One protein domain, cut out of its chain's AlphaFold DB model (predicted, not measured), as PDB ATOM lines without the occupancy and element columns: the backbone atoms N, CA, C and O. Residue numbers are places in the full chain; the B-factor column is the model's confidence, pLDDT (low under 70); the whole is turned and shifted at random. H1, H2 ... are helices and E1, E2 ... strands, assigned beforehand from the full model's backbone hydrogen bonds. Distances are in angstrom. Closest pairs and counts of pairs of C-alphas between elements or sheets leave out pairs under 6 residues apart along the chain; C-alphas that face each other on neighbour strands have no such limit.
ATOM      1  N   ASP A  89      86.110 101.171 139.495       53.53
ATOM      2  CA  ASP A  89      86.148 102.171 140.536       53.53
ATOM      3  C   ASP A  89      85.396 103.443 140.160       53.53
ATOM      4  O   ASP A  89      85.049 104.214 141.051       53.53
ATOM      5  N   ARG A  90      85.172 103.704 138.863       58.69
ATOM      6  CA  ARG A  90      84.360 104.848 138.448       58.69
ATOM      7  C   ARG A  90      82.894 104.469 138.463       58.69
ATOM      8  O   ARG A  90      82.165 105.024 139.273       58.69
ATOM      9  N   GLU A  91      82.490 103.463 137.693       65.69
ATOM     10  CA  GLU A  91      81.068 103.132 137.547       65.69
ATOM     11  C   GLU A  91      80.400 102.679 138.849       65.69
ATOM     12  O   GLU A  91      79.274 103.087 139.133       65.69
ATOM     13  N   VAL A  92      81.072 101.855 139.658       71.31
ATOM     14  CA  VAL A  92      80.480 101.328 140.897       71.31
ATOM     15  C   VAL A  92      80.373 102.427 141.953       71.31
ATOM     16  O   VAL A  92      79.336 102.567 142.599       71.31
ATOM     17  N   MET A  93      81.416 103.249 142.085       78.38
ATOM     18  CA  MET A  93      81.403 104.379 143.012       78.38
ATOM     19  C   MET A  93      80.439 105.478 142.557       78.38
ATOM     20  O   MET A  93      79.807 106.094 143.404       78.38
ATOM     21  N   ASP A  94      80.301 105.723 141.251       82.00
ATOM     22  CA  ASP A  94      79.398 106.743 140.696       82.00
ATOM     23  C   ASP A  94      77.932 106.367 140.831       82.00
ATOM     24  O   ASP A  94      77.108 107.224 141.140       82.00
ATOM     25  N   ARG A  95      77.600 105.085 140.657       83.50
ATOM     26  CA  ARG A  95      76.239 104.596 140.913       83.50
ATOM     27  C   ARG A  95      75.866 104.691 142.392       83.50
ATOM     28  O   ARG A  95      74.693 104.889 142.702       83.50
ATOM     29  N   GLY A  96      76.847 104.557 143.286       85.25
ATOM     30  CA  GLY A  96      76.601 104.468 144.720       85.25
ATOM     31  C   GLY A  96      75.835 103.195 145.096       85.25
ATOM     32  O   GLY A  96      75.570 102.327 144.261       85.25
ATOM     33  N   GLY A  97      75.481 103.066 146.373       88.94
ATOM     34  CA  GLY A  97      74.758 101.908 146.902       88.94
ATOM     35  C   GLY A  97      75.405 101.281 148.133       88.94
ATOM     36  O   GLY A  97      76.230 101.892 148.811       88.94
ATOM     37  N   ILE A  98      74.987 100.053 148.439       89.00
ATOM     38  CA  ILE A  98      75.412  99.312 149.629       89.00
ATOM     39  C   ILE A  98      76.348  98.181 149.201       89.00
ATOM     40  O   ILE A  98      75.957  97.295 148.435       89.00
ATOM     41  N   PHE A  99      77.569  98.190 149.729       90.31
ATOM     42  CA  PHE A  99      78.630  97.254 149.365       90.31
ATOM     43  C   PHE A  99      79.123  96.492 150.586       90.31
ATOM     44  O   PHE A  99      79.675  97.086 151.506       90.31
ATOM     45  N   ALA A 100      78.976  95.170 150.578       90.19
ATOM     46  CA  ALA A 100      79.503  94.308 151.629       90.19
ATOM     47  C   ALA A 100      80.774  93.597 151.160       90.19
ATOM     48  O   ALA A 100      80.769  92.916 150.132       90.19
ATOM     49  N   LEU A 101      81.862  93.718 151.926       88.25
ATOM     50  CA  LEU A 101      83.087  92.970 151.657       88.25
ATOM     51  C   LEU A 101      83.049  91.648 152.405       88.25
ATOM     52  O   LEU A 101      82.942  91.614 153.629       88.25
ATOM     53  N   VAL A 102      83.180  90.560 151.651       85.00
ATOM     54  CA  VAL A 102      83.019  89.190 152.132       85.00
ATOM     55  C   VAL A 102      84.235  88.348 151.758       85.00
ATOM     56  O   VAL A 102      84.763  88.433 150.656       85.00
ATOM     57  N   GLY A 103      84.687  87.506 152.684       81.50
ATOM     58  CA  GLY A 103      85.850  86.640 152.486       81.50
ATOM     59  C   GLY A 103      86.468  86.188 153.808       81.50
ATOM     60  O   GLY A 103      86.054  86.675 154.861       81.50
ATOM     61  N   PRO A 104      87.461  85.284 153.784       80.19
ATOM     62  CA  PRO A 104      88.026  84.691 154.993       80.19
ATOM     63  C   PRO A 104      88.712  85.718 155.906       80.19
ATOM     64  O   PRO A 104      88.896  86.888 155.555       80.19
ATOM     65  N   THR A 105      89.039  85.320 157.133       79.44
ATOM     66  CA  THR A 105      89.809  86.171 158.051       79.44
ATOM     67  C   THR A 105      91.203  86.447 157.473       79.44
ATOM     68  O   THR A 105      91.777  85.622 156.771       79.44
ATOM     69  N   GLY A 106      91.742  87.645 157.714       76.38
ATOM     70  CA  GLY A 106      93.123  87.984 157.336       76.38
ATOM     71  C   GLY A 106      93.364  88.417 155.883       76.38
ATOM     72  O   GLY A 106      94.436  88.933 155.604       76.38
ATOM     73  N   VAL A 107      92.386  88.329 154.970       82.19
ATOM     74  CA  VAL A 107      92.561  88.785 153.563       82.19
ATOM     75  C   VAL A 107      92.537  90.310 153.373       82.19
ATOM     76  O   VAL A 107      92.593  90.795 152.250       82.19
ATOM     77  N   GLY A 108      92.416  91.077 154.462       85.44
ATOM     78  CA  GLY A 108      92.424  92.542 154.415       85.44
ATOM     79  C   GLY A 108      91.082  93.200 154.073       85.44
ATOM     80  O   GLY A 108      91.087  94.294 153.515       85.44
ATOM     81  N   LYS A 109      89.935  92.585 154.408       89.38
ATOM     82  CA  LYS A 109      88.591  93.169 154.183       89.38
ATOM     83  C   LYS A 109      88.429  94.540 154.838       89.38
ATOM     84  O   LYS A 109      88.198  95.507 154.125       89.38
ATOM     85  N   THR A 110      88.683  94.643 156.141       88.62
ATOM     86  CA  THR A 110      88.599  95.898 156.906       88.62
ATOM     87  C   THR A 110      89.509  96.982 156.326       88.62
ATOM     88  O   THR A 110      89.094  98.121 156.124       88.62
ATOM     89  N   THR A 111      90.746  96.626 155.959       89.69
ATOM     90  CA  THR A 111      91.684  97.557 155.309       89.69
ATOM     91  C   THR A 111      91.203  97.975 153.917       89.69
ATOM     92  O   THR A 111      91.399  99.118 153.513       89.69
ATOM     93  N   THR A 112      90.561  97.071 153.177       91.00
ATOM     94  CA  THR A 112      90.002  97.364 151.851       91.00
ATOM     95  C   THR A 112      88.774  98.265 151.964       91.00
ATOM     96  O   THR A 112      88.698  99.247 151.231       91.00
ATOM     97  N   VAL A 113      87.876  98.019 152.928       92.06
ATOM     98  CA  VAL A 113      86.751  98.909 153.273       92.06
ATOM     99  C   VAL A 113      87.269 100.311 153.566       92.06
ATOM    100  O   VAL A 113      86.797 101.267 152.962       92.06
ATOM    101  N   ALA A 114      88.283 100.443 154.424       92.06
ATOM    102  CA  ALA A 114      88.858 101.741 154.768       92.06
ATOM    103  C   ALA A 114      89.440 102.475 153.546       92.06
ATOM    104  O   ALA A 114      89.219 103.674 153.379       92.06
ATOM    105  N   LYS A 115      90.139 101.762 152.651       93.06
ATOM    106  CA  LYS A 115      90.674 102.339 151.405       93.06
ATOM    107  C   LYS A 115      89.567 102.791 150.450       93.06
ATOM    108  O   LYS A 115      89.659 103.877 149.878       93.06
ATOM    109  N   LEU A 116      88.523 101.981 150.285       92.38
ATOM    110  CA  LEU A 116      87.367 102.327 149.456       92.38
ATOM    111  C   LEU A 116      86.609 103.526 150.039       92.38
ATOM    112  O   LEU A 116      86.275 104.452 149.303       92.38
ATOM    113  N   ALA A 117      86.428 103.555 151.360       93.38
ATOM    114  CA  ALA A 117      85.823 104.663 152.085       93.38
ATOM    115  C   ALA A 117      86.607 105.964 151.909       93.38
ATOM    116  O   ALA A 117      86.009 106.998 151.617       93.38
ATOM    117  N   ALA A 118      87.937 105.915 152.023       94.19
ATOM    118  CA  ALA A 118      88.798 107.072 151.806       94.19
ATOM    119  C   ALA A 118      88.630 107.627 150.388       94.19
ATOM    120  O   ALA A 118      88.396 108.820 150.205       94.19
ATOM    121  N   ARG A 119      88.649 106.749 149.379       92.00
ATOM    122  CA  ARG A 119      88.452 107.150 147.982       92.00
ATOM    123  C   ARG A 119      87.065 107.738 147.726       92.00
ATOM    124  O   ARG A 119      86.956 108.744 147.031       92.00
ATOM    125  N   ALA A 120      86.017 107.133 148.280       92.25
ATOM    126  CA  ALA A 120      84.658 107.651 148.170       92.25
ATOM    127  C   ALA A 120      84.514 109.012 148.868       92.25
ATOM    128  O   ALA A 120      83.915 109.927 148.315       92.25
ATOM    129  N   THR A 121      85.136 109.172 150.036       94.31
ATOM    130  CA  THR A 121      85.141 110.424 150.805       94.31
ATOM    131  C   THR A 121      85.833 111.543 150.038       94.31
ATOM    132  O   THR A 121      85.292 112.638 149.944       94.31
ATOM    133  N   MET A 122      86.982 111.263 149.416       92.38
ATOM    134  CA  MET A 122      87.684 112.231 148.564       92.38
ATOM    135  C   MET A 122      86.863 112.659 147.342       92.38
ATOM    136  O   MET A 122      87.060 113.754 146.828       92.38
ATOM    137  N   ARG A 123      85.973 111.788 146.852       91.25
ATOM    138  CA  ARG A 123      85.201 112.026 145.630       91.25
ATOM    139  C   ARG A 123      83.860 112.708 145.882       91.25
ATOM    140  O   ARG A 123      83.473 113.573 145.107       91.25
ATOM    141  N   PHE A 124      83.154 112.296 146.930       92.06
ATOM    142  CA  PHE A 124      81.778 112.719 147.199       92.06
ATOM    143  C   PHE A 124      81.648 113.556 148.473       92.06
ATOM    144  O   PHE A 124      80.656 114.254 148.628       92.06
ATOM    145  N   GLY A 125      82.632 113.520 149.373       94.25
ATOM    146  CA  GLY A 125      82.559 114.120 150.706       94.25
ATOM    147  C   GLY A 125      82.105 113.125 151.778       94.25
ATOM    148  O   GLY A 125      81.346 112.190 151.515       94.25
ATOM    149  N   ALA A 126      82.578 113.324 153.010       94.94
ATOM    150  CA  ALA A 126      82.350 112.400 154.126       94.94
ATOM    151  C   ALA A 126      80.862 112.250 154.482       94.94
ATOM    152  O   ALA A 126      80.417 111.180 154.887       94.94
ATOM    153  N   GLN A 127      80.061 113.293 154.249       94.69
ATOM    154  CA  GLN A 127      78.618 113.285 154.472       94.69
ATOM    155  C   GLN A 127      77.850 112.359 153.515       94.69
ATOM    156  O   GLN A 127      76.691 112.048 153.773       94.69
ATOM    157  N   HIS A 128      78.467 111.876 152.439       94.75
ATOM    158  CA  HIS A 128      77.828 110.946 151.505       94.75
ATOM    159  C   HIS A 128      78.269 109.491 151.696       94.75
ATOM    160  O   HIS A 128      77.763 108.612 150.999       94.75
ATOM    161  N   VAL A 129      79.173 109.231 152.642       95.94
ATOM    162  CA  VAL A 129      79.726 107.904 152.924       95.94
ATOM    163  C   VAL A 129      79.288 107.462 154.319       95.94
ATOM    164  O   VAL A 129      79.190 108.277 155.234       95.94
ATOM    165  N   ALA A 130      79.042 106.168 154.502       96.19
ATOM    166  CA  ALA A 130      78.892 105.563 155.822       96.19
ATOM    167  C   ALA A 130      79.565 104.190 155.876       96.19
ATOM    168  O   ALA A 130      79.638 103.481 154.867       96.19
ATOM    169  N   LEU A 131      80.052 103.812 157.058       95.44
ATOM    170  CA  LEU A 131      80.650 102.505 157.314       95.44
ATOM    171  C   LEU A 131      79.814 101.736 158.322       95.44
ATOM    172  O   LEU A 131      79.360 102.282 159.323       95.44
ATOM    173  N   ILE A 132      79.658 100.446 158.079       92.81
ATOM    174  CA  ILE A 132      79.002  99.512 158.983       92.81
ATOM    175  C   ILE A 132      79.978  98.370 159.241       92.81
ATOM    176  O   ILE A 132      80.606  97.869 158.311       92.81
ATOM    177  N   THR A 133      80.104  97.938 160.490       90.00
ATOM    178  CA  THR A 133      80.747  96.668 160.833       90.00
ATOM    179  C   THR A 133      79.723  95.717 161.421       90.00
ATOM    180  O   THR A 133      78.944  96.094 162.298       90.00
ATOM    181  N   THR A 134      79.739  94.478 160.939       86.00
ATOM    182  CA  THR A 134      79.016  93.360 161.553       86.00
ATOM    183  C   THR A 134      79.955  92.435 162.336       86.00
ATOM    184  O   THR A 134      79.528  91.377 162.792       86.00
ATOM    185  N   ASP A 135      81.247  92.773 162.454       76.38
ATOM    186  CA  ASP A 135      82.223  91.998 163.231       76.38
ATOM    187  C   ASP A 135      82.178  92.409 164.701       76.38
ATOM    188  O   ASP A 135      83.001  93.184 165.171       76.38
ATOM    189  N   SER A 136      81.170  91.916 165.422       68.81
ATOM    190  CA  SER A 136      81.004  92.121 166.869       68.81
ATOM    191  C   SER A 136      81.877  91.216 167.735       68.81
ATOM    192  O   SER A 136      81.947  91.406 168.946       68.81
ATOM    193  N   TYR A 137      82.561  90.241 167.128       65.44
ATOM    194  CA  TYR A 137      83.350  89.247 167.850       65.44
ATOM    195  C   TYR A 137      84.800  89.699 168.064       65.44
ATOM    196  O   TYR A 137      85.452  89.300 169.029       65.44
ATOM    197  N   ARG A 138      85.332  90.543 167.169       71.31
ATOM    198  CA  ARG A 138      86.727  91.000 167.216       71.31
ATOM    199  C   ARG A 138      86.791  92.474 167.602       71.31
ATOM    200  O   ARG A 138      86.805  93.344 166.735       71.31
ATOM    201  N   ILE A 139      86.929  92.735 168.904       67.62
ATOM    202  CA  ILE A 139      87.055  94.088 169.484       67.62
ATOM    203  C   ILE A 139      88.082  94.934 168.702       67.62
ATOM    204  O   ILE A 139      87.772  96.030 168.245       67.62
ATOM    205  N   GLY A 140      89.261  94.372 168.406       72.44
ATOM    206  CA  GLY A 140      90.307  95.080 167.658       72.44
ATOM    207  C   GLY A 140      89.961  95.424 166.201       72.44
ATOM    208  O   GLY A 140      90.471  96.411 165.678       72.44
ATOM    209  N   ALA A 141      89.092  94.656 165.534       70.62
ATOM    210  CA  ALA A 141      88.659  94.965 164.168       70.62
ATOM    211  C   ALA A 141      87.640  96.117 164.151       70.62
ATOM    212  O   ALA A 141      87.711  96.994 163.286       70.62
ATOM    213  N   GLN A 142      86.740  96.158 165.140       78.31
ATOM    214  CA  GLN A 142      85.799  97.266 165.311       78.31
ATOM    215  C   GLN A 142      86.518  98.580 165.599       78.31
ATOM    216  O   GLN A 142      86.233  99.595 164.960       78.31
ATOM    217  N   ASP A 143      87.479  98.552 166.523       83.88
ATOM    218  CA  ASP A 143      88.262  99.734 166.872       83.88
ATOM    219  C   ASP A 143      89.086 100.227 165.682       83.88
ATOM    220  O   ASP A 143      89.138 101.429 165.424       83.88
ATOM    221  N   GLN A 144      89.642  99.311 164.883       86.38
ATOM    222  CA  GLN A 144      90.359  99.670 163.663       86.38
ATOM    223  C   GLN A 144      89.455 100.403 162.658       86.38
ATOM    224  O   GLN A 144      89.841 101.454 162.140       86.38
ATOM    225  N   LEU A 145      88.240  99.902 162.403       88.81
ATOM    226  CA  LEU A 145      87.304 100.574 161.496       88.81
ATOM    227  C   LEU A 145      86.833 101.925 162.056       88.81
ATOM    228  O   LEU A 145      86.727 102.895 161.305       88.81
ATOM    229  N   ARG A 146      86.611 102.019 163.373       91.06
ATOM    230  CA  ARG A 146      86.237 103.272 164.047       91.06
ATOM    231  C   ARG A 146      87.345 104.322 163.965       91.06
ATOM    232  O   ARG A 146      87.046 105.490 163.719       91.06
ATOM    233  N   ILE A 147      88.609 103.923 164.113       92.56
ATOM    234  CA  ILE A 147      89.767 104.807 163.916       92.56
ATOM    235  C   ILE A 147      89.776 105.345 162.483       92.56
ATOM    236  O   ILE A 147      89.881 106.556 162.295       92.56
ATOM    237  N   TYR A 148      89.596 104.482 161.476       93.06
ATOM    238  CA  TYR A 148      89.517 104.933 160.084       93.06
ATOM    239  C   TYR A 148      88.353 105.896 159.846       93.06
ATOM    240  O   TYR A 148      88.552 106.940 159.229       93.06
ATOM    241  N   GLY A 149      87.164 105.599 160.373       93.50
ATOM    242  CA  GLY A 149      86.016 106.501 160.279       93.50
ATOM    243  C   GLY A 149      86.286 107.870 160.902       93.50
ATOM    244  O   GLY A 149      86.022 108.888 160.270       93.50
ATOM    245  N   LYS A 150      86.912 107.909 162.086       95.56
ATOM    246  CA  LYS A 150      87.309 109.160 162.749       95.56
ATOM    247  C   LYS A 150      88.310 109.966 161.916       95.56
ATOM    248  O   LYS A 150      88.158 111.177 161.813       95.56
ATOM    249  N   ILE A 151      89.303 109.305 161.313       94.81
ATOM    250  CA  ILE A 151      90.294 109.952 160.435       94.81
ATOM    251  C   ILE A 151      89.623 110.540 159.186       94.81
ATOM    252  O   ILE A 151      89.986 111.626 158.747       94.81
ATOM    253  N   LEU A 152      88.643 109.833 158.616       94.31
ATOM    254  CA  LEU A 152      87.956 110.237 157.386       94.31
ATOM    255  C   LEU A 152      86.756 111.173 157.621       94.31
ATOM    256  O   LEU A 152      86.194 111.687 156.658       94.31
ATOM    257  N   GLY A 153      86.332 111.379 158.873       94.56
ATOM    258  CA  GLY A 153      85.097 112.099 159.204       94.56
ATOM    259  C   GLY A 153      83.817 111.348 158.810       94.56
ATOM    260  O   GLY A 153      82.762 111.960 158.667       94.56
ATOM    261  N   VAL A 154      83.907 110.031 158.609       96.38
ATOM    262  CA  VAL A 154      82.810 109.175 158.141       96.38
ATOM    263  C   VAL A 154      82.170 108.451 159.330       96.38
ATOM    264  O   VAL A 154      82.893 107.868 160.144       96.38
ATOM    265  N   PRO A 155      80.828 108.436 159.449       94.75
ATOM    266  CA  PRO A 155      80.154 107.724 160.529       94.75
ATOM    267  C   PRO A 155      80.358 106.206 160.420       94.75
ATOM    268  O   PRO A 155      80.280 105.634 159.329       94.75
ATOM    269  N   VAL A 156      80.592 105.559 161.568       94.38
ATOM    270  CA  VAL A 156      80.779 104.105 161.684       94.38
ATOM    271  C   VAL A 156      79.735 103.523 162.626       94.38
ATOM    272  O   VAL A 156      79.672 103.910 163.793       94.38
ATOM    273  N   PHE A 157      78.965 102.557 162.137       92.06
ATOM    274  CA  PHE A 157      77.927 101.860 162.891       92.06
ATOM    275  C   PHE A 157      78.367 100.425 163.180       92.06
ATOM    276  O   PHE A 157      78.834  99.720 162.287       92.06
ATOM    277  N   SER A 158      78.230  99.984 164.429       89.50
ATOM    278  CA  SER A 158      78.490  98.598 164.827       89.50
ATOM    279  C   SER A 158      77.162  97.892 165.032       89.50
ATOM    280  O   SER A 158      76.417  98.261 165.935       89.50
ATOM    281  N   ILE A 159      76.895  96.871 164.225       87.06
ATOM    282  CA  ILE A 159      75.609  96.180 164.189       87.06
ATOM    283  C   ILE A 159      75.797  94.710 164.550       87.06
ATOM    284  O   ILE A 159      76.695  94.048 164.031       87.06
ATOM    285  N   GLN A 160      74.956  94.200 165.452       80.00
ATOM    286  CA  GLN A 160      75.059  92.826 165.957       80.00
ATOM    287  C   GLN A 160      73.935  91.907 165.470       80.00
ATOM    288  O   GLN A 160      74.110  90.691 165.457       80.00
ATOM    289  N   ASN A 161      72.793  92.465 165.068       80.94
ATOM    290  CA  ASN A 161      71.623  91.702 164.647       80.94
ATOM    291  C   ASN A 161      71.070  92.229 163.308       80.94
ATOM    292  O   ASN A 161      71.409  93.318 162.848       80.94
ATOM    293  N   GLU A 162      70.241  91.419 162.652       78.88
ATOM    294  CA  GLU A 162      69.700  91.747 161.329       78.88
ATOM    295  C   GLU A 162      68.669  92.886 161.371       78.88
ATOM    296  O   GLU A 162      68.621  93.695 160.446       78.88
ATOM    297  N   GLY A 163      67.874  92.984 162.444       80.00
ATOM    298  CA  GLY A 163      66.867  94.040 162.601       80.00
ATOM    299  C   GLY A 163      67.492  95.435 162.636       80.00
ATOM    300  O   GLY A 163      67.111  96.310 161.858       80.00
ATOM    301  N   ASP A 164      68.528  95.608 163.455       82.88
ATOM    302  CA  ASP A 164      69.287  96.852 163.577       82.88
ATOM    303  C   ASP A 164      70.005  97.200 162.269       82.88
ATOM    304  O   ASP A 164      70.126  98.377 161.927       82.88
ATOM    305  N   LEU A 165      70.445  96.194 161.499       83.69
ATOM    306  CA  LEU A 165      71.039  96.425 160.182       83.69
ATOM    307  C   LEU A 165      70.017  97.037 159.225       83.69
ATOM    308  O   LEU A 165      70.337  98.003 158.534       83.69
ATOM    309  N   GLN A 166      68.796  96.501 159.184       84.12
ATOM    310  CA  GLN A 166      67.746  97.026 158.310       84.12
ATOM    311  C   GLN A 166      67.348  98.455 158.688       84.12
ATOM    312  O   GLN A 166      67.240  99.300 157.799       84.12
ATOM    313  N   LEU A 167      67.191  98.735 159.984       86.81
ATOM    314  CA  LEU A 167      66.890 100.081 160.480       86.81
ATOM    315  C   LEU A 167      68.011 101.068 160.129       86.81
ATOM    316  O   LEU A 167      67.762 102.100 159.512       86.81
ATOM    317  N   THR A 168      69.264 100.695 160.401       88.25
ATOM    318  CA  THR A 168      70.431 101.536 160.089       88.25
ATOM    319  C   THR A 168      70.549 101.806 158.588       88.25
ATOM    320  O   THR A 168      70.849 102.922 158.175       88.25
ATOM    321  N   LEU A 169      70.301 100.809 157.734       87.62
ATOM    322  CA  LEU A 169      70.327 101.004 156.282       87.62
ATOM    323  C   LEU A 169      69.191 101.912 155.789       87.62
ATOM    324  O   LEU A 169      69.395 102.649 154.822       87.62
ATOM    325  N   ALA A 170      68.023 101.885 156.437       88.19
ATOM    326  CA  ALA A 170      66.932 102.807 156.134       88.19
ATOM    327  C   ALA A 170      67.309 104.258 156.489       88.19
ATOM    328  O   ALA A 170      67.133 105.155 155.658       88.19
ATOM    329  N   ASP A 171      67.926 104.468 157.653       90.31
ATOM    330  CA  ASP A 171      68.404 105.784 158.104       90.31
ATOM    331  C   ASP A 171      69.533 106.340 157.220       90.31
ATOM    332  O   ASP A 171      69.678 107.551 157.049       90.31
ATOM    333  N   LEU A 172      70.325 105.456 156.609       91.19
ATOM    334  CA  LEU A 172      71.419 105.811 155.701       91.19
ATOM    335  C   LEU A 172      70.993 105.911 154.229       91.19
ATOM    336  O   LEU A 172      71.849 106.059 153.356       91.19
ATOM    337  N   SER A 173      69.694 105.874 153.929       87.00
ATOM    338  CA  SER A 173      69.166 105.942 152.556       87.00
ATOM    339  C   SER A 173      69.535 107.223 151.793       87.00
ATOM    340  O   SER A 173      69.558 107.226 150.561       87.00
ATOM    341  N   ASN A 174      69.856 108.305 152.509       89.00
ATOM    342  CA  ASN A 174      70.325 109.568 151.937       89.00
ATOM    343  C   ASN A 174      71.833 109.587 151.622       89.00
ATOM    344  O   ASN A 174      72.317 110.527 150.986       89.00
ATOM    345  N   ARG A 175      72.591 108.577 152.064       90.38
ATOM    346  CA  ARG A 175      74.015 108.451 151.754       90.38
ATOM    347  C   ARG A 175      74.174 107.946 150.326       90.38
ATOM    348  O   ARG A 175      73.399 107.124 149.840       90.38
ATOM    349  N   HIS A 176      75.209 108.430 149.650       91.69
ATOM    350  CA  HIS A 176      75.542 107.957 148.310       91.69
ATOM    351  C   HIS A 176      76.060 106.523 148.356       91.69
ATOM    352  O   HIS A 176      75.686 105.694 147.526       91.69
ATOM    353  N   ILE A 177      76.905 106.219 149.344       93.75
ATOM    354  CA  ILE A 177      77.549 104.916 149.459       93.75
ATOM    355  C   ILE A 177      77.679 104.454 150.909       93.75
ATOM    356  O   ILE A 177      78.036 105.222 151.805       93.75
ATOM    357  N   VAL A 178      77.413 103.170 151.128       93.81
ATOM    358  CA  VAL A 178      77.542 102.509 152.427       93.81
ATOM    359  C   VAL A 178      78.422 101.276 152.262       93.81
ATOM    360  O   VAL A 178      78.112 100.401 151.454       93.81
ATOM    361  N   PHE A 179      79.511 101.188 153.028       94.00
ATOM    362  CA  PHE A 179      80.365  99.998 153.054       94.00
ATOM    363  C   PHE A 179      80.120  99.177 154.315       94.00
ATOM    364  O   PHE A 179      80.144  99.711 155.420       94.00
ATOM    365  N   ILE A 180      79.938  97.871 154.147       92.31
ATOM    366  CA  ILE A 180      79.726  96.907 155.223       92.31
ATOM    367  C   ILE A 180      80.962  96.004 155.322       92.31
ATOM    368  O   ILE A 180      81.265  95.238 154.401       92.31
ATOM    369  N   ASP A 181      81.671  96.084 156.444       90.00
ATOM    370  CA  ASP A 181      82.724  95.143 156.818       90.00
ATOM    371  C   ASP A 181      82.107  93.943 157.541       90.00
ATOM    372  O   ASP A 181      81.398  94.096 158.540       90.00
ATOM    373  N   THR A 182      82.362  92.743 157.020       84.69
ATOM    374  CA  THR A 182      81.806  91.497 157.560       84.69
ATOM    375  C   THR A 182      82.868  90.667 158.273       84.69
ATOM    376  O   THR A 182      84.056  90.705 157.927       84.69
ATOM    377  N   VAL A 183      82.432  89.846 159.237       78.88
ATOM    378  CA  VAL A 183      83.291  88.831 159.868       78.88
ATOM    379  C   VAL A 183      83.913  87.956 158.785       78.88
ATOM    380  O   VAL A 183      83.279  87.615 157.784       78.88
ATOM    381  N   GLY A 184      85.173  87.562 158.977       60.44
ATOM    382  CA  GLY A 184      85.808  86.621 158.069       60.44
ATOM    383  C   GLY A 184      85.086  85.278 158.025       60.44
ATOM    384  O   GLY A 184      85.257  84.462 158.922       60.44
ATOM    385  N   MET A 185      84.297  85.038 156.977       56.97
ATOM    386  CA  MET A 185      83.602  83.767 156.795       56.97
ATOM    387  C   MET A 185      84.605  82.685 156.381       56.97
ATOM    388  O   MET A 185      85.218  82.770 155.315       56.97
ATOM    389  N   ALA A 186      84.765  81.656 157.216       41.41
ATOM    390  CA  ALA A 186      85.365  80.396 156.792       41.41
ATOM    391  C   ALA A 186      84.470  79.738 155.723       41.41
ATOM    392  O   ALA A 186      83.254  79.940 155.688       41.41
ATOM    393  N   SER A 187      85.074  78.945 154.840       34.69
ATOM    394  CA  SER A 187      84.501  78.347 153.619       34.69
ATOM    395  C   SER A 187      83.190  77.548 153.777       34.69
ATOM    396  O   SER A 187      82.563  77.223 152.764       34.69
ATOM    397  N   ALA A 188      82.752  77.268 155.008       33.25
ATOM    398  CA  ALA A 188      81.535  76.528 155.335       33.25
ATOM    399  C   ALA A 188      80.238  77.368 155.281       33.25
ATOM    400  O   ALA A 188      79.156  76.808 155.112       33.25
ATOM    401  N   THR A 189      80.300  78.703 155.332       34.66
ATOM    402  CA  THR A 189      79.091  79.555 155.411       34.66
ATOM    403  C   THR A 189      78.633  80.060 154.036       34.66
ATOM    404  O   THR A 189      78.348  81.235 153.835       34.66
ATOM    405  N   ARG A 190      78.541  79.166 153.043       29.03
ATOM    406  CA  ARG A 190      77.899  79.474 151.742       29.03
ATOM    407  C   ARG A 190      76.369  79.588 151.842       29.03
ATOM    408  O   ARG A 190      75.740  80.154 150.953       29.03
ATOM    409  N   ALA A 191      75.770  79.051 152.906       30.81
ATOM    410  CA  ALA A 191      74.320  78.899 153.031       30.81
ATOM    411  C   ALA A 191      73.578  80.175 153.471       30.81
ATOM    412  O   ALA A 191      72.443  80.373 153.047       30.81
ATOM    413  N   CYS A 192      74.207  81.050 154.266       34.78
ATOM    414  CA  CYS A 192      73.505  82.183 154.886       34.78
ATOM    415  C   CYS A 192      73.046  83.234 153.855       34.78
ATOM    416  O   CYS A 192      71.938  83.739 153.946       34.78
ATOM    417  N   TRP A 193      73.831  83.474 152.800       33.81
ATOM    418  CA  TRP A 193      73.519  84.501 151.793       33.81
ATOM    419  C   TRP A 193      72.750  83.989 150.567       33.81
ATOM    420  O   TRP A 193      72.299  84.782 149.746       33.81
ATOM    421  N   ARG A 194      72.572  82.666 150.414       30.27
ATOM    422  CA  ARG A 194      71.861  82.088 149.256       30.27
ATOM    423  C   ARG A 194      70.335  82.090 149.423       30.27
ATOM    424  O   ARG A 194      69.634  81.852 148.443       30.27
ATOM    425  N   ARG A 195      69.824  82.325 150.640       24.72
ATOM    426  CA  ARG A 195      68.379  82.421 150.942       24.72
ATOM    427  C   ARG A 195      67.882  83.847 151.173       24.72
ATOM    428  O   ARG A 195      66.685  84.078 151.043       24.72
ATOM    429  N   SER A 196      68.764  84.805 151.428       32.09
ATOM    430  CA  SER A 196      68.414  86.222 151.533       32.09
ATOM    431  C   SER A 196      68.487  86.865 150.153       32.09
ATOM    432  O   SER A 196      69.438  87.542 149.767       32.09
ATOM    433  N   THR A 197      67.435  86.627 149.376       31.52
ATOM    434  CA  THR A 197      67.019  87.545 148.317       31.52
ATOM    435  C   THR A 197      66.962  88.934 148.940       31.52
ATOM    436  O   THR A 197      66.044  89.189 149.703       31.52
ATOM    437  N   CYS A 198      67.957  89.783 148.670       33.06
ATOM    438  CA  CYS A 198      67.932  91.222 148.933       33.06
ATOM    439  C   CYS A 198      67.109  91.628 150.174       33.06
ATOM    440  O   CYS A 198      65.946  92.013 150.034       33.06
ATOM    441  N   CYS A 199      67.731  91.687 151.357       36.81
ATOM    442  CA  CYS A 199      67.246  92.530 152.464       36.81
ATOM    443  C   CYS A 199      67.460  94.026 152.139       36.81
ATOM    444  O   CYS A 199      67.932  94.810 152.953       36.81
ATOM    445  N   ALA A 200      67.155  94.406 150.899       34.31
ATOM    446  CA  ALA A 200      67.002  95.766 150.447       34.31
ATOM    447  C   ALA A 200      65.494  96.061 150.523       34.31
ATOM    448  O   ALA A 200      64.716  95.311 149.907       34.31
ATOM    449  N   PRO A 201      65.050  97.110 151.246       31.06
ATOM    450  CA  PRO A 201      63.664  97.562 151.157       31.06
ATOM    451  C   PRO A 201      63.277  97.758 149.679       31.06
ATOM    452  O   PRO A 201      64.162  97.965 148.844       31.06
ATOM    453  N   PRO A 202      61.986  97.700 149.306       35.22
ATOM    454  CA  PRO A 202      61.550  97.792 147.907       35.22
ATOM    455  C   PRO A 202      62.176  98.970 147.132       35.22
ATOM    456  O   PRO A 202      62.468  98.835 145.947       35.22
ATOM    457  N   ALA A 203      62.489 100.075 147.819       36.88
ATOM    458  CA  ALA A 203      63.154 101.258 147.270       36.88
ATOM    459  C   ALA A 203      64.667 101.100 146.974       36.88
ATOM    460  O   ALA A 203      65.204 101.833 146.147       36.88
ATOM    461  N   ALA A 204      65.362 100.151 147.608       34.94
ATOM    462  CA  ALA A 204      66.803  99.918 147.451       34.94
ATOM    463  C   ALA A 204      67.140  98.837 146.403       34.94
ATOM    464  O   ALA A 204      68.306  98.638 146.067       34.94
ATOM    465  N   ARG A 205      66.132  98.176 145.815       36.91
ATOM    466  CA  ARG A 205      66.328  97.196 144.726       36.91
ATOM    467  C   ARG A 205      66.809  97.823 143.411       36.91
ATOM    468  O   ARG A 205      67.269  97.100 142.536       36.91
ATOM    469  N   SER A 206      66.746  99.150 143.282       35.19
ATOM    470  CA  SER A 206      67.241  99.903 142.123       35.19
ATOM    471  C   SER A 206      68.732 100.264 142.199       35.19
ATOM    472  O   SER A 206      69.301 100.675 141.190       35.19
ATOM    473  N   ARG A 207      69.392 100.091 143.358       39.03
ATOM    474  CA  ARG A 207      70.812 100.431 143.566       39.03
ATOM    475  C   ARG A 207      71.592  99.155 143.883       39.03
ATOM    476  O   ARG A 207      71.536  98.640 144.993       39.03
ATOM    477  N   GLY A 208      72.230  98.595 142.856       38.38
ATOM    478  CA  GLY A 208      72.779  97.238 142.828       38.38
ATOM    479  C   GLY A 208      73.580  96.830 144.069       38.38
ATOM    480  O   GLY A 208      74.619  97.405 144.376       38.38
ATOM    481  N   CYS A 209      73.115  95.781 144.746       35.34
ATOM    482  CA  CYS A 209      73.877  95.077 145.769       35.34
ATOM    483  C   CYS A 209      74.892  94.163 145.063       35.34
ATOM    484  O   CYS A 209      74.522  93.128 144.502       35.34
ATOM    485  N   CYS A 210      76.163  94.565 145.027       38.19
ATOM    486  CA  CYS A 210      77.222  93.786 144.387       38.19
ATOM    487  C   CYS A 210      77.964  92.926 145.421       38.19
ATOM    488  O   CYS A 210      78.589  93.436 146.345       38.19
ATOM    489  N   TYR A 211      77.907  91.608 145.229       38.88
ATOM    490  CA  TYR A 211      78.674  90.604 145.968       38.88
ATOM    491  C   TYR A 211      80.051  90.415 145.311       38.88
ATOM    492  O   TYR A 211      80.119  90.135 144.115       38.88
ATOM    493  N   TRP A 212      81.144  90.537 146.075       32.44
ATOM    494  CA  TRP A 212      82.505  90.251 145.597       32.44
ATOM    495  C   TRP A 212      83.025  88.934 146.202       32.44
ATOM    496  O   TRP A 212      83.501  88.933 147.340       32.44
ATOM    497  N   PRO A 213      82.922  87.789 145.499       27.50
ATOM    498  CA  PRO A 213      83.488  86.535 145.982       27.50
ATOM    499  C   PRO A 213      85.022  86.518 145.862       27.50
ATOM    500  O   PRO A 213      85.566  86.980 144.861       27.50
TER     501      PRO A 213
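AT A GLANCE: This is residues 89 to 213 of the 224 residues of the protein "Flagella-associated GTP-binding protein" of Chromobacterium violaceum (UniProt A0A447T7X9). What shape do these atoms make? A five-stranded sheet lies between helices: H2 and H3 pack side by side over one face, H4 covers part of the other, and H1 grazes the sheet. Residues 182 to 209 make a long loop between E4 and E5. What is it made of? The printed part has 125 residues, with named elements H1 E1 H2 E2 H3 E3 H4 E4 E5, class mixed; the sheet order is E3 E2 E4 E1 E5, parallel from E3 to E1. It is compact, with a radius of gyration of the C-alphas of 13.7 A and spans of 38 by 35 by 26 A.

IN THESE COORDINATES: Where does the printed part begin? H1, residues 89 to 95, starts at C-alpha 89, (86.148, 102.171, 140.536). E1 is residues 97 to 101 and H2 residues 109 to 124, 21.8 A long from first to last C-alpha. What follows? E2 is 129 to 133, H3 139 to 152, 20.2 A long, E3 156 to 158, H4 162 to 171 and E4 177 to 181. E5, 210 to 212, ends at C-alpha 212, (82.505, 90.251, 145.597).

HOW THE PARTS SIT: How do the strands pair? Within hydrogen-bond range are N 99 and O 178 of E1 and E4, 2.9 A, N 132 and O 179 of E2 and E4, 2.8 A, and N 157 and O 131 of E3 and E2, 2.9 A. E1 and E5 meet only at a point. Where are the helices? H2 and H3 lie on the same face, at heights of 8.7 A and 9.1 A, and touch, closest at the C-alphas of Ala 114 and Tyr 148, 6.2 A, with a shallow tilt of 16 degrees, the same way. H4 is on the opposite face, at 9.7 A; H1 only grazes the sheet, with residues 92 to 95. What else shows? E2, H3, E3 form a strand-helix-strand unit, two parallel neighbour strands with a helix between, its crossover right-handed. Every O i to N i+4 pair is within hydrogen-bond range in H2, H3 and H4, and 2 of 3 in H1.

THE WHOLE: How far does it reach? The two C-alphas farthest apart, of Gly 125 and Ala 188, are 37.9 A apart; the printed part has no cut. Which link is long? E4 to E5, with 28 residues between them. Where is confidence low? The pLDDT is under 70 at residues 89 to 91, 136 to 137, 139 and 184 to 213.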